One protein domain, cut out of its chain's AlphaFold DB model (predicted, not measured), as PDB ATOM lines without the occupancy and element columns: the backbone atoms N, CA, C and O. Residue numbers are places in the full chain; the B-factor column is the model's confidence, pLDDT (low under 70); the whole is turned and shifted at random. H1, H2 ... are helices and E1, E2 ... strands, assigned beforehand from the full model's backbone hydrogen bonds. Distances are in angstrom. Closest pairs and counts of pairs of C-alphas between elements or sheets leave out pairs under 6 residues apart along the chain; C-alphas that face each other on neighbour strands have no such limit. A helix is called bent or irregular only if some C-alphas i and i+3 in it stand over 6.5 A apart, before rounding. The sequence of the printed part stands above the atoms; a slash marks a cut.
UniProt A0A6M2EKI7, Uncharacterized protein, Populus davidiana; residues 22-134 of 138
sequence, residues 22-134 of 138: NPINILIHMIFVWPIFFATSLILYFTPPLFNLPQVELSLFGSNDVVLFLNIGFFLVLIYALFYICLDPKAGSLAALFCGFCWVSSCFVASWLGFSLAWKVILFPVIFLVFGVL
ATOM      1  N   ASN A  22     -12.772  21.915 -14.762       88.62
ATOM      2  CA  ASN A  22     -11.986  23.058 -14.302       88.62
ATOM      3  C   ASN A  22     -11.352  23.797 -15.505       88.62
ATOM      4  O   ASN A  22     -10.599  23.184 -16.266       88.62
ATOM      5  N   PRO A  23     -11.588  25.112 -15.678       88.88
ATOM      6  CA  PRO A  23     -11.110  25.860 -16.843       88.88
ATOM      7  C   PRO A  23      -9.580  25.945 -16.937       88.88
ATOM      8  O   PRO A  23      -9.044  25.966 -18.044       88.88
ATOM      9  N   ILE A  24      -8.869  25.956 -15.803       87.75
ATOM     10  CA  ILE A  24      -7.400  25.940 -15.770       87.75
ATOM     11  C   ILE A  24      -6.896  24.595 -16.299       87.75
ATOM     12  O   ILE A  24      -6.015  24.560 -17.155       87.75
ATOM     13  N   ASN A  25      -7.510  23.491 -15.871       85.12
ATOM     14  CA  ASN A  25      -7.123  22.152 -16.315       85.12
ATOM     15  C   ASN A  25      -7.396  21.949 -17.803       85.12
ATOM     16  O   ASN A  25      -6.562  21.385 -18.508       85.12
ATOM     17  N   ILE A  26      -8.535  22.448 -18.293       88.44
ATOM     18  CA  ILE A  26      -8.852  22.442 -19.724       88.44
ATOM     19  C   ILE A  26      -7.792  23.233 -20.493       88.44
ATOM     20  O   ILE A  26      -7.266  22.730 -21.481       88.44
ATOM     21  N   LEU A  27      -7.432  24.441 -20.042       89.25
ATOM     22  CA  LEU A  27      -6.408  25.256 -20.700       89.25
ATOM     23  C   LEU A  27      -5.056  24.533 -20.755       89.25
ATOM     24  O   LEU A  27      -4.431  24.474 -21.814       89.25
ATOM     25  N   ILE A  28      -4.627  23.948 -19.637       86.06
ATOM     26  CA  ILE A  28      -3.402  23.149 -19.559       86.06
ATOM     27  C   ILE A  28      -3.484  21.982 -20.551       86.06
ATOM     28  O   ILE A  28      -2.580  21.809 -21.366       86.06
ATOM     29  N   HIS A  29      -4.583  21.227 -20.561       86.12
ATOM     30  CA  HIS A  29      -4.777  20.117 -21.495       86.12
ATOM     31  C   HIS A  29      -4.684  20.570 -22.961       86.12
ATOM     32  O   HIS A  29      -3.956  19.970 -23.752       86.12
ATOM     33  N   MET A  30      -5.350  21.676 -23.305       90.12
ATOM     34  CA  MET A  30      -5.354  22.245 -24.655       90.12
ATOM     35  C   MET A  30      -3.973  22.722 -25.118       90.12
ATOM     36  O   MET A  30      -3.720  22.739 -26.321       90.12
ATOM     37  N   ILE A  31      -3.078  23.098 -24.200       88.50
ATOM     38  CA  ILE A  31      -1.702  23.504 -24.518       88.50
ATOM     39  C   ILE A  31      -0.781  22.283 -24.619       88.50
ATOM     40  O   ILE A  31      -0.005  22.179 -25.569       88.50
ATOM     41  N   PHE A  32      -0.850  21.356 -23.659       87.12
ATOM     42  CA  PHE A  32       0.141  20.285 -23.513       87.12
ATOM     43  C   PHE A  32      -0.141  19.031 -24.339       87.12
ATOM     44  O   PHE A  32       0.787  18.256 -24.576       87.12
ATOM     45  N   VAL A  33      -1.359  18.845 -24.853       90.50
ATOM     46  CA  VAL A  33      -1.649  17.711 -25.742       90.50
ATOM     47  C   VAL A  33      -0.763  17.726 -26.998       90.50
ATOM     48  O   VAL A  33      -0.267  16.677 -27.408       90.50
ATOM     49  N   TRP A  34      -0.463  18.901 -27.565       93.75
ATOM     50  CA  TRP A  34       0.319  19.007 -28.805       93.75
ATOM     51  C   TRP A  34       1.812  18.709 -28.618       93.75
ATOM     52  O   TRP A  34       2.337  17.900 -29.382       93.75
ATOM     53  N   PRO A  35       2.515  19.247 -27.598       91.81
ATOM     54  CA  PRO A  35       3.883  18.830 -27.285       91.81
ATOM     55  C   PRO A  35       4.034  17.324 -27.028       91.81
ATOM     56  O   PRO A  35       5.021  16.730 -27.464       91.81
ATOM     57  N   ILE A  36       3.062  16.687 -26.360       90.38
ATOM     58  CA  ILE A  36       3.066  15.231 -26.123       90.38
ATOM     59  C   ILE A  36       2.900  14.477 -27.444       90.38
ATOM     60  O   ILE A  36       3.628  13.520 -27.723       90.38
ATOM     61  N   PHE A  37       1.957  14.917 -28.276       94.00
ATOM     62  CA  PHE A  37       1.695  14.311 -29.575       94.00
ATOM     63  C   PHE A  37       2.893  14.453 -30.527       94.00
ATOM     64  O   PHE A  37       3.282  13.492 -31.198       94.00
ATOM     65  N   PHE A  38       3.542  15.620 -30.527       94.50
ATOM     66  CA  PHE A  38       4.808  15.869 -31.216       94.50
ATOM     67  C   PHE A  38       5.915  14.935 -30.721       94.50
ATOM     68  O   PHE A  38       6.549  14.272 -31.536       94.50
ATOM     69  N   ALA A  39       6.129  14.834 -29.406       92.88
ATOM     70  CA  ALA A  39       7.168  13.973 -28.844       92.88
ATOM     71  C   ALA A  39       6.939  12.494 -29.189       92.88
ATOM     72  O   ALA A  39       7.880  11.780 -29.529       92.88
ATOM     73  N   THR A  40       5.680  12.051 -29.170       93.12
ATOM     74  CA  THR A  40       5.293  10.703 -29.599       93.12
ATOM     75  C   THR A  40       5.626  10.490 -31.076       93.12
ATOM     76  O   THR A  40       6.286   9.514 -31.427       93.12
ATOM     77  N   SER A  41       5.244  11.436 -31.937       94.62
ATOM     78  CA  SER A  41       5.551  11.392 -33.373       94.62
ATOM     79  C   SER A  41       7.063  11.382 -33.639       94.62
ATOM     80  O   SER A  41       7.530  10.625 -34.486       94.62
ATOM     81  N   LEU A  42       7.837  12.141 -32.856       94.12
ATOM     82  CA  LEU A  42       9.295  12.235 -32.957       94.12
ATOM     83  C   LEU A  42       9.994  10.905 -32.656       94.12
ATOM     84  O   LEU A  42      10.924  10.536 -33.366       94.12
ATOM     85  N   ILE A  43       9.553  10.164 -31.636       93.06
ATOM     86  CA  ILE A  43      10.080   8.814 -31.376       93.06
ATOM     87  C   ILE A  43       9.689   7.878 -32.516       93.06
ATOM     88  O   ILE A  43      10.524   7.132 -33.027       93.06
ATOM     89  N   LEU A  44       8.413   7.916 -32.910       93.38
ATOM     90  CA  LEU A  44       7.871   7.009 -33.915       93.38
ATOM     91  C   LEU A  44       8.488   7.227 -35.297       93.38
ATOM     92  O   LEU A  44       8.518   6.282 -36.081       93.38
ATOM     93  N   TYR A  45       9.047   8.404 -35.580       91.62
ATOM     94  CA  TYR A  45       9.838   8.649 -36.785       91.62
ATOM     95  C   TYR A  45      10.944   7.603 -36.990       91.62
ATOM     96  O   TYR A  45      11.159   7.148 -38.109       91.62
ATOM     97  N   PHE A  46      11.604   7.163 -35.915       91.12
ATOM     98  CA  PHE A  46      12.710   6.202 -35.987       91.12
ATOM     99  C   PHE A  46      12.253   4.740 -36.112       91.12
ATOM    100  O   PHE A  46      13.080   3.829 -36.070       91.12
ATOM    101  N   THR A  47      10.947   4.493 -36.263       91.38
ATOM    102  CA  THR A  47      10.424   3.158 -36.571       91.38
ATOM    103  C   THR A  47      10.559   2.850 -38.065       91.38
ATOM    104  O   THR A  47      10.424   3.757 -38.893       91.38
ATOM    105  N   PRO A  48      10.817   1.582 -38.436       87.12
ATOM    106  CA  PRO A  48      10.920   1.201 -39.837       87.12
ATOM    107  C   PRO A  48       9.600   1.457 -40.588       87.12
ATOM    108  O   PRO A  48       8.521   1.373 -39.989       87.12
ATOM    109  N   PRO A  49       9.654   1.737 -41.903       85.25
ATOM    110  CA  PRO A  49       8.460   1.797 -42.740       85.25
ATOM    111  C   PRO A  49       7.680   0.480 -42.669       85.25
ATOM    112  O   PRO A  49       8.270  -0.598 -42.713       85.25
ATOM    113  N   LEU A  50       6.350   0.558 -42.572       79.44
ATOM    114  CA  LEU A  50       5.500  -0.641 -42.509       79.44
ATOM    115  C   LEU A  50       5.327  -1.312 -43.874       79.44
ATOM    116  O   LEU A  50       5.065  -2.508 -43.962       79.44
ATOM    117  N   PHE A  51       5.471  -0.528 -44.936       80.88
ATOM    118  CA  PHE A  51       5.300  -0.957 -46.312       80.88
ATOM    119  C   PHE A  51       6.466  -0.431 -47.146       80.88
ATOM    120  O   PHE A  51       7.030   0.620 -46.833       80.88
ATOM    121  N   ASN A  52       6.775  -1.107 -48.255       77.06
ATOM    122  CA  ASN A  52       7.708  -0.618 -49.279       77.06
ATOM    123  C   ASN A  52       7.053   0.488 -50.124       77.06
ATOM    124  O   ASN A  52       6.956   0.386 -51.345       77.06
ATOM    125  N   LEU A  53       6.514   1.505 -49.458       70.31
ATOM    126  CA  LEU A  53       5.918   2.664 -50.100       70.31
ATOM    127  C   LEU A  53       7.008   3.687 -50.433       70.31
ATOM    128  O   LEU A  53       8.016   3.759 -49.724       70.31
ATOM    129  N   PRO A  54       6.816   4.477 -51.504       68.94
ATOM    130  CA  PRO A  54       7.748   5.534 -51.852       68.94
ATOM    131  C   PRO A  54       7.864   6.530 -50.697       68.94
ATOM    132  O   PRO A  54       6.871   6.915 -50.074       68.94
ATOM    133  N   GLN A  55       9.100   6.928 -50.418       75.31
ATOM    134  CA  GLN A  55       9.392   8.018 -49.502       75.31
ATOM    135  C   GLN A  55       8.879   9.318 -50.121       75.31
ATOM    136  O   GLN A  55       9.091   9.570 -51.307       75.31
ATOM    137  N   VAL A  56       8.161  10.116 -49.333       76.62
ATOM    138  CA  VAL A  56       7.680  11.420 -49.788       76.62
ATOM    139  C   VAL A  56       8.712  12.453 -49.369       76.62
ATOM    140  O   VAL A  56       8.875  12.727 -48.182       76.62
ATOM    141  N   GLU A  57       9.419  13.008 -50.343       77.06
ATOM    142  CA  GLU A  57      10.361  14.101 -50.122       77.06
ATOM    143  C   GLU A  57       9.599  15.425 -50.150       77.06
ATOM    144  O   GLU A  57       8.915  15.759 -51.121       77.06
ATOM    145  N   LEU A  58       9.677  16.168 -49.048       73.38
ATOM    146  CA  LEU A  58       9.095  17.493 -48.930       73.38
ATOM    147  C   LEU A  58      10.215  18.527 -48.828       73.38
ATOM    148  O   LEU A  58      10.859  18.658 -47.786       73.38
ATOM    149  N   SER A  59      10.408  19.308 -49.888       70.50
ATOM    150  CA  SER A  59      11.360  20.419 -49.883       70.50
ATOM    151  C   SER A  59      10.753  21.618 -49.142       70.50
ATOM    152  O   SER A  59      10.048  22.452 -49.714       70.50
ATOM    153  N   LEU A  60      11.020  21.712 -47.839       65.81
ATOM    154  CA  LEU A  60      10.647  22.862 -47.015       65.81
ATOM    155  C   LEU A  60      11.766  23.912 -47.058       65.81
ATOM    156  O   LEU A  60      12.923  23.619 -46.765       65.81
ATOM    157  N   PHE A  61      11.419  25.149 -47.427       63.97
ATOM    158  CA  PHE A  61      12.342  26.297 -47.484       63.97
ATOM    159  C   PHE A  61      13.590  26.094 -48.372       63.97
ATOM    160  O   PHE A  61      14.647  26.670 -48.113       63.97
ATOM    161  N   GLY A  62      13.474  25.282 -49.429       60.16
ATOM    162  CA  GLY A  62      14.465  25.172 -50.511       60.16
ATOM    163  C   GLY A  62      15.852  24.657 -50.114       60.16
ATOM    164  O   GLY A  62      16.780  24.800 -50.904       60.16
ATOM    165  N   SER A  63      16.022  24.111 -48.906       54.88
ATOM    166  CA  SER A  63      17.356  23.810 -48.367       54.88
ATOM    167  C   SER A  63      17.503  22.448 -47.688       54.88
ATOM    168  O   SER A  63      18.638  22.029 -47.496       54.88
ATOM    169  N   ASN A  64      16.420  21.718 -47.391       60.31
ATOM    170  CA  ASN A  64      16.503  20.327 -46.935       60.31
ATOM    171  C   ASN A  64      15.287  19.527 -47.418       60.31
ATOM    172  O   ASN A  64      14.147  19.921 -47.152       60.31
ATOM    173  N   ASP A  65      15.528  18.398 -48.084       66.25
ATOM    174  CA  ASP A  65      14.478  17.435 -48.407       66.25
ATOM    175  C   ASP A  65      14.105  16.684 -47.127       66.25
ATOM    176  O   ASP A  65      14.854  15.853 -46.608       66.25
ATOM    177  N   VAL A  66      12.953  17.038 -46.553       70.75
ATOM    178  CA  VAL A  66      12.407  16.332 -45.397       70.75
ATOM    179  C   VAL A  66      11.785  15.047 -45.905       70.75
ATOM    180  O   VAL A  66      10.778  15.073 -46.612       70.75
ATOM    181  N   VAL A  67      12.370  13.917 -45.523       75.94
ATOM    182  CA  VAL A  67      11.814  12.607 -45.849       75.94
ATOM    183  C   VAL A  67      10.653  12.311 -44.904       75.94
ATOM    184  O   VAL A  67      10.830  12.114 -43.700       75.94
ATOM    185  N   LEU A  68       9.441  12.280 -45.451       78.56
ATOM    186  CA  LEU A  68       8.243  11.864 -44.738       78.56
ATOM    187  C   LEU A  68       8.082  10.348 -44.872       78.56
ATOM    188  O   LEU A  68       7.814   9.814 -45.951       78.56
ATOM    189  N   PHE A  69       8.235   9.652 -43.748       78.06
ATOM    190  CA  PHE A  69       8.076   8.204 -43.683       78.06
ATOM    191  C   PHE A  69       6.625   7.807 -43.409       78.06
ATOM    192  O   PHE A  69       6.021   8.240 -42.427       78.06
ATOM    193  N   LEU A  70       6.092   6.894 -44.226       85.00
ATOM    194  CA  LEU A  70       4.819   6.210 -43.976       85.00
ATOM    195  C   LEU A  70       5.026   5.029 -43.012       85.00
ATOM    196  O   LEU A  70       4.894   3.857 -43.368       85.00
ATOM    197  N   ASN A  71       5.421   5.352 -41.784       89.56
ATOM    198  CA  ASN A  71       5.641   4.398 -40.699       89.56
ATOM    199  C   ASN A  71       4.469   4.409 -39.699       89.56
ATOM    200  O   ASN A  71       3.424   5.012 -39.943       89.56
ATOM    201  N   ILE A  72       4.642   3.747 -38.552       91.12
ATOM    202  CA  ILE A  72       3.623   3.682 -37.490       91.12
ATOM    203  C   ILE A  72       3.189   5.086 -37.031       91.12
ATOM    204  O   ILE A  72       2.008   5.302 -36.759       91.12
ATOM    205  N   GLY A  73       4.114   6.053 -36.991       92.38
ATOM    206  CA  GLY A  73       3.823   7.438 -36.613       92.38
ATOM    207  C   GLY A  73       2.816   8.109 -37.545       92.38
ATOM    208  O   GLY A  73       1.877   8.742 -37.069       92.38
ATOM    209  N   PHE A  74       2.942   7.905 -38.858       92.44
ATOM    210  CA  PHE A  74       1.976   8.429 -39.828       92.44
ATOM    211  C   PHE A  74       0.563   7.871 -39.596       92.44
ATOM    212  O   PHE A  74      -0.407   8.628 -39.564       92.44
ATOM    213  N   PHE A  75       0.432   6.557 -39.394       93.38
ATOM    214  CA  PHE A  75      -0.881   5.944 -39.167       93.38
ATOM    215  C   PHE A  75      -1.508   6.386 -37.847       93.38
ATOM    216  O   PHE A  75      -2.713   6.619 -37.803       93.38
ATOM    217  N   LEU A  76      -0.704   6.568 -36.795       94.94
ATOM    218  CA  LEU A  76      -1.170   7.157 -35.541       94.94
ATOM    219  C   LEU A  76      -1.781   8.545 -35.796       94.94
ATOM    220  O   LEU A  76      -2.911   8.810 -35.393       94.94
ATOM    221  N   VAL A  77      -1.061   9.406 -36.518       96.19
ATOM    222  CA  VAL A  77      -1.509  10.761 -36.873       96.19
ATOM    223  C   VAL A  77      -2.806  10.725 -37.671       96.19
ATOM    224  O   VAL A  77      -3.736  11.458 -37.345       96.19
ATOM    225  N   LEU A  78      -2.898   9.839 -38.664       95.69
ATOM    226  CA  LEU A  78      -4.095   9.668 -39.483       95.69
ATOM    227  C   LEU A  78      -5.304   9.228 -38.645       95.69
ATOM    228  O   LEU A  78      -6.382   9.806 -38.776       95.69
ATOM    229  N   ILE A  79      -5.124   8.239 -37.766       97.31
ATOM    230  CA  ILE A  79      -6.184   7.736 -36.885       97.31
ATOM    231  C   ILE A  79      -6.686   8.852 -35.968       97.31
ATOM    232  O   ILE A  79      -7.893   9.075 -35.898       97.31
ATOM    233  N   TYR A  80      -5.787   9.587 -35.304       97.12
ATOM    234  CA  TYR A  80      -6.182  10.678 -34.408       97.12
ATOM    235  C   TYR A  80      -6.822  11.853 -35.152       97.12
ATOM    236  O   TYR A  80      -7.808  12.406 -34.673       97.12
ATOM    237  N   ALA A  81      -6.317  12.214 -36.333       97.62
ATOM    238  CA  ALA A  81      -6.910  13.263 -37.158       97.62
ATOM    239  C   ALA A  81      -8.358  12.926 -37.546       97.62
ATOM    240  O   ALA A  81      -9.259  13.739 -37.340       97.62
ATOM    241  N   LEU A  82      -8.597  11.709 -38.051       98.12
ATOM    242  CA  LEU A  82      -9.943  11.246 -38.396       98.12
ATOM    243  C   LEU A  82     -10.838  11.152 -37.160       98.12
ATOM    244  O   LEU A  82     -11.977  11.608 -37.198       98.12
ATOM    245  N   PHE A  83     -10.311  10.619 -36.056       97.62
ATOM    246  CA  PHE A  83     -11.032  10.524 -34.793       97.62
ATOM    247  C   PHE A  83     -11.518  11.897 -34.316       97.62
ATOM    248  O   PHE A  83     -12.700  12.052 -34.023       97.62
ATOM    249  N   TYR A  84     -10.648  12.912 -34.311       97.12
ATOM    250  CA  TYR A  84     -11.035  14.257 -33.896       97.12
ATOM    251  C   TYR A  84     -12.086  14.876 -34.821       97.12
ATOM    252  O   TYR A  84     -13.061  15.432 -34.320       97.12
ATOM    253  N   ILE A  85     -11.945  14.740 -36.145       98.00
ATOM    254  CA  ILE A  85     -12.947  15.222 -37.116       98.00
ATOM    255  C   ILE A  85     -14.311  14.554 -36.884       98.00
ATOM    256  O   ILE A  85     -15.340  15.224 -36.960       98.00
ATOM    257  N   CYS A  86     -14.329  13.250 -36.589       98.19
ATOM    258  CA  CYS A  86     -15.558  12.519 -36.282       98.19
ATOM    259  C   CYS A  86     -16.215  12.965 -34.967       98.19
ATOM    260  O   CYS A  86     -17.436  12.877 -34.860       98.19
ATOM    261  N   LEU A  87     -15.435  13.427 -33.981       95.69
ATOM    262  CA  LEU A  87     -15.968  13.943 -32.716       95.69
ATOM    263  C   LEU A  87     -16.649  15.304 -32.886       95.69
ATOM    264  O   LEU A  87     -17.758  15.502 -32.398       95.69
ATOM    265  N   ASP A  88     -15.990  16.236 -33.573       97.19
ATOM    266  CA  ASP A  88     -16.554  17.540 -33.916       97.19
ATOM    267  C   ASP A  88     -15.947  18.030 -35.240       97.19
ATOM    268  O   ASP A  88     -14.736  18.236 -35.314       97.19
ATOM    269  N   PRO A  89     -16.740  18.282 -36.295       96.69
ATOM    270  CA  PRO A  89     -16.180  18.661 -37.589       96.69
ATOM    271  C   PRO A  89     -15.368  19.963 -37.581       96.69
ATOM    272  O   PRO A  89     -14.469  20.115 -38.403       96.69
ATOM    273  N   LYS A  90     -15.656  20.921 -36.690       96.81
ATOM    274  CA  LYS A  90     -14.981  22.229 -36.668       96.81
ATOM    275  C   LYS A  90     -13.723  22.192 -35.809       96.81
ATOM    276  O   LYS A  90     -12.624  22.422 -36.311       96.81
ATOM    277  N   ALA A  91     -13.883  21.898 -34.522       95.12
ATOM    278  CA  ALA A  91     -12.780  21.794 -33.574       95.12
ATOM    279  C   ALA A  91     -11.872  20.612 -33.926       95.12
ATOM    280  O   ALA A  91     -10.650  20.720 -33.853       95.12
ATOM    281  N   GLY A  92     -12.458  19.514 -34.395       96.94
ATOM    282  CA  GLY A  92     -11.730  18.336 -34.829       96.94
ATOM    283  C   GLY A  92     -10.912  18.545 -36.094       96.94
ATOM    284  O   GLY A  92      -9.797  18.040 -36.170       96.94
ATOM    285  N   SER A  93     -11.389  19.351 -37.048       97.44
ATOM    286  CA  SER A  93     -10.568  19.739 -38.206       97.44
ATOM    287  C   SER A  93      -9.356  20.571 -37.786       97.44
ATOM    288  O   SER A  93      -8.257  20.357 -38.293       97.44
ATOM    289  N   LEU A  94      -9.519  21.480 -36.818       96.69
ATOM    290  CA  LEU A  94      -8.393  22.231 -36.254       96.69
ATOM    291  C   LEU A  94      -7.407  21.307 -35.519       96.69
ATOM    292  O   LEU A  94      -6.197  21.418 -35.709       96.69
ATOM    293  N   ALA A  95      -7.911  20.358 -34.730       96.75
ATOM    294  CA  ALA A  95      -7.088  19.350 -34.068       96.75
ATOM    295  C   ALA A  95      -6.332  18.466 -35.075       96.75
ATOM    296  O   ALA A  95      -5.142  18.217 -34.902       96.75
ATOM    297  N   ALA A  96      -6.983  18.052 -36.165       97.56
ATOM    298  CA  ALA A  96      -6.357  17.297 -37.247       97.56
ATOM    299  C   ALA A  96      -5.215  18.080 -37.916       97.56
ATOM    300  O   ALA A  96      -4.157  17.505 -38.187       97.56
ATOM    301  N   LEU A  97      -5.382  19.394 -38.120       97.31
ATOM    302  CA  LEU A  97      -4.303  20.265 -38.597       97.31
ATOM    303  C   LEU A  97      -3.123  20.285 -37.620       97.31
ATOM    304  O   LEU A  97      -1.978  20.154 -38.054       97.31
ATOM    305  N   PHE A  98      -3.374  20.385 -36.311       97.12
ATOM    306  CA  PHE A  98      -2.307  20.318 -35.310       97.12
ATOM    307  C   PHE A  98      -1.617  18.952 -35.261       97.12
ATOM    308  O   PHE A  98      -0.393  18.906 -35.139       97.12
ATOM    309  N   CYS A  99      -2.349  17.844 -35.420       97.31
ATOM    310  CA  CYS A  99      -1.761  16.509 -35.545       97.31
ATOM    311  C   CYS A  99      -0.799  16.432 -36.742       97.31
ATOM    312  O   CYS A  99       0.341  15.989 -36.588       97.31
ATOM    313  N   GLY A 100      -1.227  16.918 -37.912       94.94
ATOM    314  CA  GLY A 100      -0.384  16.985 -39.108       94.94
ATOM    315  C   GLY A 100       0.840  17.884 -38.916       94.94
ATOM    316  O   GLY A 100       1.957  17.491 -39.254       94.94
ATOM    317  N   PHE A 101       0.659  19.056 -38.303       95.12
ATOM    318  CA  PHE A 101       1.751  19.975 -37.985       95.12
ATOM    319  C   PHE A 101       2.787  19.340 -37.046       95.12
ATOM    320  O   PHE A 101       3.988  19.422 -37.311       95.12
ATOM    321  N   CYS A 102       2.340  18.663 -35.984       95.62
ATOM    322  CA  CYS A 102       3.213  17.935 -35.063       95.62
ATOM    323  C   CYS A 102       4.022  16.860 -35.792       95.62
ATOM    324  O   CYS A 102       5.229  16.758 -35.586       95.62
ATOM    325  N   TRP A 103       3.377  16.090 -36.668       94.94
ATOM    326  CA  TRP A 103       4.040  15.038 -37.429       94.94
ATOM    327  C   TRP A 103       5.119  15.591 -38.362       94.94
ATOM    328  O   TRP A 103       6.276  15.190 -38.247       94.94
ATOM    329  N   VAL A 104       4.789  16.569 -39.211       92.12
ATOM    330  CA  VAL A 104       5.755  17.178 -40.145       92.12
ATOM    331  C   VAL A 104       6.922  17.814 -39.392       92.12
ATOM    332  O   VAL A 104       8.082  17.599 -39.746       92.12
ATOM    333  N   SER A 105       6.631  18.539 -38.309       91.62
ATOM    334  CA  SER A 105       7.661  19.147 -37.461       91.62
ATOM    335  C   SER A 105       8.562  18.086 -36.832       91.62
ATOM    336  O   SER A 105       9.773  18.271 -36.745       91.62
ATOM    337  N   SER A 106       7.992  16.953 -36.409       92.81
ATOM    338  CA  SER A 106       8.761  15.849 -35.833       92.81
ATOM    339  C   SER A 106       9.681  15.197 -36.862       92.81
ATOM    340  O   SER A 106      10.836  14.932 -36.540       92.81
ATOM    341  N   CYS A 107       9.230  15.036 -38.112       90.56
ATOM    342  CA  CYS A 107      10.065  14.542 -39.205       90.56
ATOM    343  C   CYS A 107      11.243  15.483 -39.470       90.56
ATOM    344  O   CYS A 107      12.378  15.025 -39.530       90.56
ATOM    345  N   PHE A 108      10.988  16.794 -39.544       89.50
ATOM    346  CA  PHE A 108      12.030  17.806 -39.739       89.50
ATOM    347  C   PHE A 108      13.067  17.804 -38.604       89.50
ATOM    348  O   PHE A 108      14.277  17.811 -38.837       89.50
ATOM    349  N   VAL A 109      12.609  17.766 -37.350       90.75
ATOM    350  CA  VAL A 109      13.503  17.737 -36.184       90.75
ATOM    351  C   VAL A 109      14.291  16.428 -36.131       90.75
ATOM    352  O   VAL A 109      15.489  16.446 -35.855       90.75
ATOM    353  N   ALA A 110      13.656  15.290 -36.417       90.88
ATOM    354  CA  ALA A 110      14.323  13.995 -36.420       90.88
ATOM    355  C   ALA A 110      15.352  13.864 -37.547       90.88
ATOM    356  O   ALA A 110      16.437  13.331 -37.303       90.88
ATOM    357  N   SER A 111      15.050  14.370 -38.749       87.44
ATOM    358  CA  SER A 111      15.992  14.379 -39.871       87.44
ATOM    359  C   SER A 111      17.205  15.259 -39.582       87.44
ATOM    360  O   SER A 111      18.311  14.921 -39.991       87.44
ATOM    361  N   TRP A 112      17.017  16.360 -38.846       87.00
ATOM    362  CA  TRP A 112      18.104  17.273 -38.502       87.00
ATOM    363  C   TRP A 112      18.973  16.787 -37.333       87.00
ATOM    364  O   TRP A 112      20.198  16.869 -37.395       87.00
ATOM    365  N   LEU A 113      18.358  16.282 -36.259       90.12
ATOM    366  CA  LEU A 113      19.066  15.935 -35.020       90.12
ATOM    367  C   LEU A 113      19.548  14.477 -34.971       90.12
ATOM    368  O   LEU A 113      20.476  14.164 -34.222       90.12
ATOM    369  N   GLY A 114      18.906  13.574 -35.720       89.19
ATOM    370  CA  GLY A 114      19.105  12.130 -35.593       89.19
ATOM    371  C   GLY A 114      18.663  11.578 -34.229       89.19
ATOM    372  O   GLY A 114      18.337  12.317 -33.297       89.19
ATOM    373  N   PHE A 115      18.651  10.247 -34.083       88.56
ATOM    374  CA  PHE A 115      18.086   9.603 -32.888       88.56
ATOM    375  C   PHE A 115      18.780  10.042 -31.596       88.56
ATOM    376  O   PHE A 115      18.100  10.404 -30.641       88.56
ATOM    377  N   SER A 116      20.120  10.069 -31.578       91.12
ATOM    378  CA  SER A 116      20.955  10.312 -30.387       91.12
ATOM    379  C   SER A 116      20.669  11.635 -29.665       91.12
ATOM    380  O   SER A 116      20.927  11.743 -28.459       91.12
ATOM    381  N   LEU A 117      20.142  12.624 -30.389       90.56
ATOM    382  CA  LEU A 117      19.809  13.947 -29.878       90.56
ATOM    383  C   LEU A 117      18.290  14.186 -29.858       90.56
ATOM    384  O   LEU A 117      17.796  14.768 -28.895       90.56
ATOM    385  N   ALA A 118      17.537  13.666 -30.836       89.94
ATOM    386  CA  ALA A 118      16.081  13.798 -30.897       89.94
ATOM    387  C   ALA A 118      15.377  13.222 -29.660       89.94
ATOM    388  O   ALA A 118      14.445  13.840 -29.148       89.94
ATOM    389  N   TRP A 119      15.847  12.095 -29.107       85.44
ATOM    390  CA  TRP A 119      15.197  11.520 -27.924       85.44
ATOM    391  C   TRP A 119      15.289  12.432 -26.685       85.44
ATOM    392  O   TRP A 119      14.439  12.383 -25.799       85.44
ATOM    393  N   LYS A 120      16.289  13.319 -26.621       89.88
ATOM    394  CA  LYS A 120      16.443  14.266 -25.507       89.88
ATOM    395  C   LYS A 120      15.424  15.401 -25.573       89.88
ATOM    396  O   LYS A 120      15.037  15.922 -24.533       89.88
ATOM    397  N   VAL A 121      14.946  15.744 -26.772       85.44
ATOM    398  CA  VAL A 121      13.905  16.767 -26.979       85.44
ATOM    399  C   VAL A 121      12.600  16.375 -26.274       85.44
ATOM    400  O   VAL A 121      11.871  17.241 -25.804       85.44
ATOM    401  N   ILE A 122      12.344  15.073 -26.114       82.62
ATOM    402  CA  ILE A 122      11.157  14.517 -25.441       82.62
ATOM    403  C   ILE A 122      11.151  14.814 -23.939       82.62
ATOM    404  O   ILE A 122      10.085  14.921 -23.334       82.62
ATOM    405  N   LEU A 123      12.323  14.972 -23.320       79.00
ATOM    406  CA  LEU A 123      12.410  15.215 -21.879       79.00
ATOM    407  C   LEU A 123      11.739  16.534 -21.493       79.00
ATOM    408  O   LEU A 123      11.156  16.621 -20.420       79.00
ATOM    409  N   PHE A 124      11.760  17.530 -22.381       73.50
ATOM    410  CA  PHE A 124      11.137  18.826 -22.140       73.50
ATOM    411  C   PHE A 124       9.619  18.688 -21.896       73.50
ATOM    412  O   PHE A 124       9.192  18.934 -20.769       73.50
ATOM    413  N   PRO A 125       8.787  18.211 -22.845       69.94
ATOM    414  CA  PRO A 125       7.350  18.060 -22.612       69.94
ATOM    415  C   PRO A 125       7.008  17.108 -21.459       69.94
ATOM    416  O   PRO A 125       6.040  17.367 -20.753       69.94
ATOM    417  N   VAL A 126       7.800  16.058 -21.212       71.75
ATOM    418  CA  VAL A 126       7.574  15.137 -20.080       71.75
ATOM    419  C   VAL A 126       7.779  15.836 -18.736       71.75
ATOM    420  O   VAL A 126       6.961  15.689 -17.833       71.75
ATOM    421  N   ILE A 127       8.840  16.632 -18.604       68.94
ATOM    422  CA  ILE A 127       9.125  17.383 -17.380       68.94
ATOM    423  C   ILE A 127       8.026  18.425 -17.128       68.94
ATOM    424  O   ILE A 127       7.507  18.512 -16.016       68.94
ATOM    425  N   PHE A 128       7.610  19.165 -18.159       65.69
ATOM    426  CA  PHE A 128       6.517  20.134 -18.027       65.69
ATOM    427  C   PHE A 128       5.169  19.482 -17.725       65.69
ATOM    428  O   PHE A 128       4.392  20.062 -16.974       65.69
ATOM    429  N   LEU A 129       4.897  18.282 -18.243       66.50
ATOM    430  CA  LEU A 129       3.696  17.521 -17.900       66.50
ATOM    431  C   LEU A 129       3.669  17.176 -16.408       66.50
ATOM    432  O   LEU A 129       2.659  17.392 -15.748       66.50
ATOM    433  N   VAL A 130       4.787  16.680 -15.870       63.78
ATOM    434  CA  VAL A 130       4.899  16.330 -14.448       63.78
ATOM    435  C   VAL A 130       4.684  17.567 -13.574       63.78
ATOM    436  O   VAL A 130       3.884  17.523 -12.648       63.78
ATOM    437  N   PHE A 131       5.322  18.695 -13.891       62.28
ATOM    438  CA  PHE A 131       5.147  19.923 -13.106       62.28
ATOM    439  C   PHE A 131       3.783  20.592 -13.303       62.28
ATOM    440  O   PHE A 131       3.235  21.138 -12.348       62.28
ATOM    441  N   GLY A 132       3.213  20.525 -14.505       60.00
ATOM    442  CA  GLY A 132       1.875  21.030 -14.800       60.00
ATOM    443  C   GLY A 132       0.795  20.261 -14.047       60.00
ATOM    444  O   GLY A 132      -0.109  20.876 -13.507       60.00
ATOM    445  N   VAL A 133       0.923  18.935 -13.939       57.12
ATOM    446  CA  VAL A 133       0.011  18.089 -13.151       57.12
ATOM    447  C   VAL A 133       0.182  18.329 -11.648       57.12
ATOM    448  O   VAL A 133      -0.809  18.476 -10.942       57.12
ATOM    449  N   LEU A 134       1.419  18.450 -11.154       54.69
ATOM    450  CA  LEU A 134       1.683  18.711  -9.730       54.69
ATOM    451  C   LEU A 134       1.249  20.114  -9.275       54.69
ATOM    452  O   LEU A 134       0.899  20.297  -8.114       54.69
TER     453      LEU A 134
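This is residues 22 to 134 of the 138 residues of an uncharacterized protein of Populus davidiana (UniProt A0A6M2EKI7). What does the model look like? The second arm of the bent helix H1 is in the middle, crossed on one side by H3 of the helical hairpin H2 and H3, while H4 and H5 fold back on the other side; E2 of a small strand hairpin packs on residues 103 to 112 of H3. What is it made of? The printed part has 113 residues, mostly helix, with five named helices and two named strands in the order H1 E1 E2 H2 H3 H4 H5 and one antiparallel sheet, E1 - E2. It is compact, with a radius of gyration of the C-alphas of 15.1 A, and spans 45 by 34 by 28 A.

How does the hub run? H1, residues 23 to 44, assigned as one helix by its hydrogen bonds, is bent, C-alphas 31 and 34 being 6.5 A apart; its arms H1a, residues 23 to 31, and H1b, residues 34 to 44, stand at 34 degrees, a shallow tilt only just short of steep. What touches H1b? H3, residues 89 to 113, touches it at a steep tilt of 48 degrees, closest at the C-alphas of Phe 38 and Cys 102, 4.6 A; H2, residues 72 to 87, touches it with residues 72 to 77 alone, Leu 44 to Gly 73 being 4.9 A between C-alphas, and forms a hairpin with H3, closest at the C-alphas of Ile 85 and Gly 92, 4.1 A. H4, residues 115 to 121, touches it at the C-alphas of Ile 43 and Trp 119, 6.7 A, and H5, residues 123 to 134, with residues 125 to 126 alone. How do backbones pair? E1, residues 56 to 60, and E2, residues 64 to 68, form a hairpin with N 58 and O 66 2.9 A apart, within hydrogen-bond range. Every O i to N i+4 pair is within range in H1a, H1b, H2, H3 and H5, but 1 of 3 in H4, where 3 of 4 O i to N i+3 pairs are.

Where is the start? C-alpha 23, first of H1a, is at (-11.110, 25.860, -16.843). Which helices are long? H3 is 35.4 A from first to last C-alpha and H2 22.6 A; H5 ends at C-alpha 134, (1.683, 18.711, -9.730).

How large is it? The two C-alphas farthest apart, those of Asn 22 and Asn 52, are 46.6 A apart. Are there cuts, long links or weak places? The printed part has no cut, and the link from H1 to E1, 11 residues, is long. The pLDDT is under 70 at residue 54, residues 60 to 65, residue 125 and residues 127 to 134.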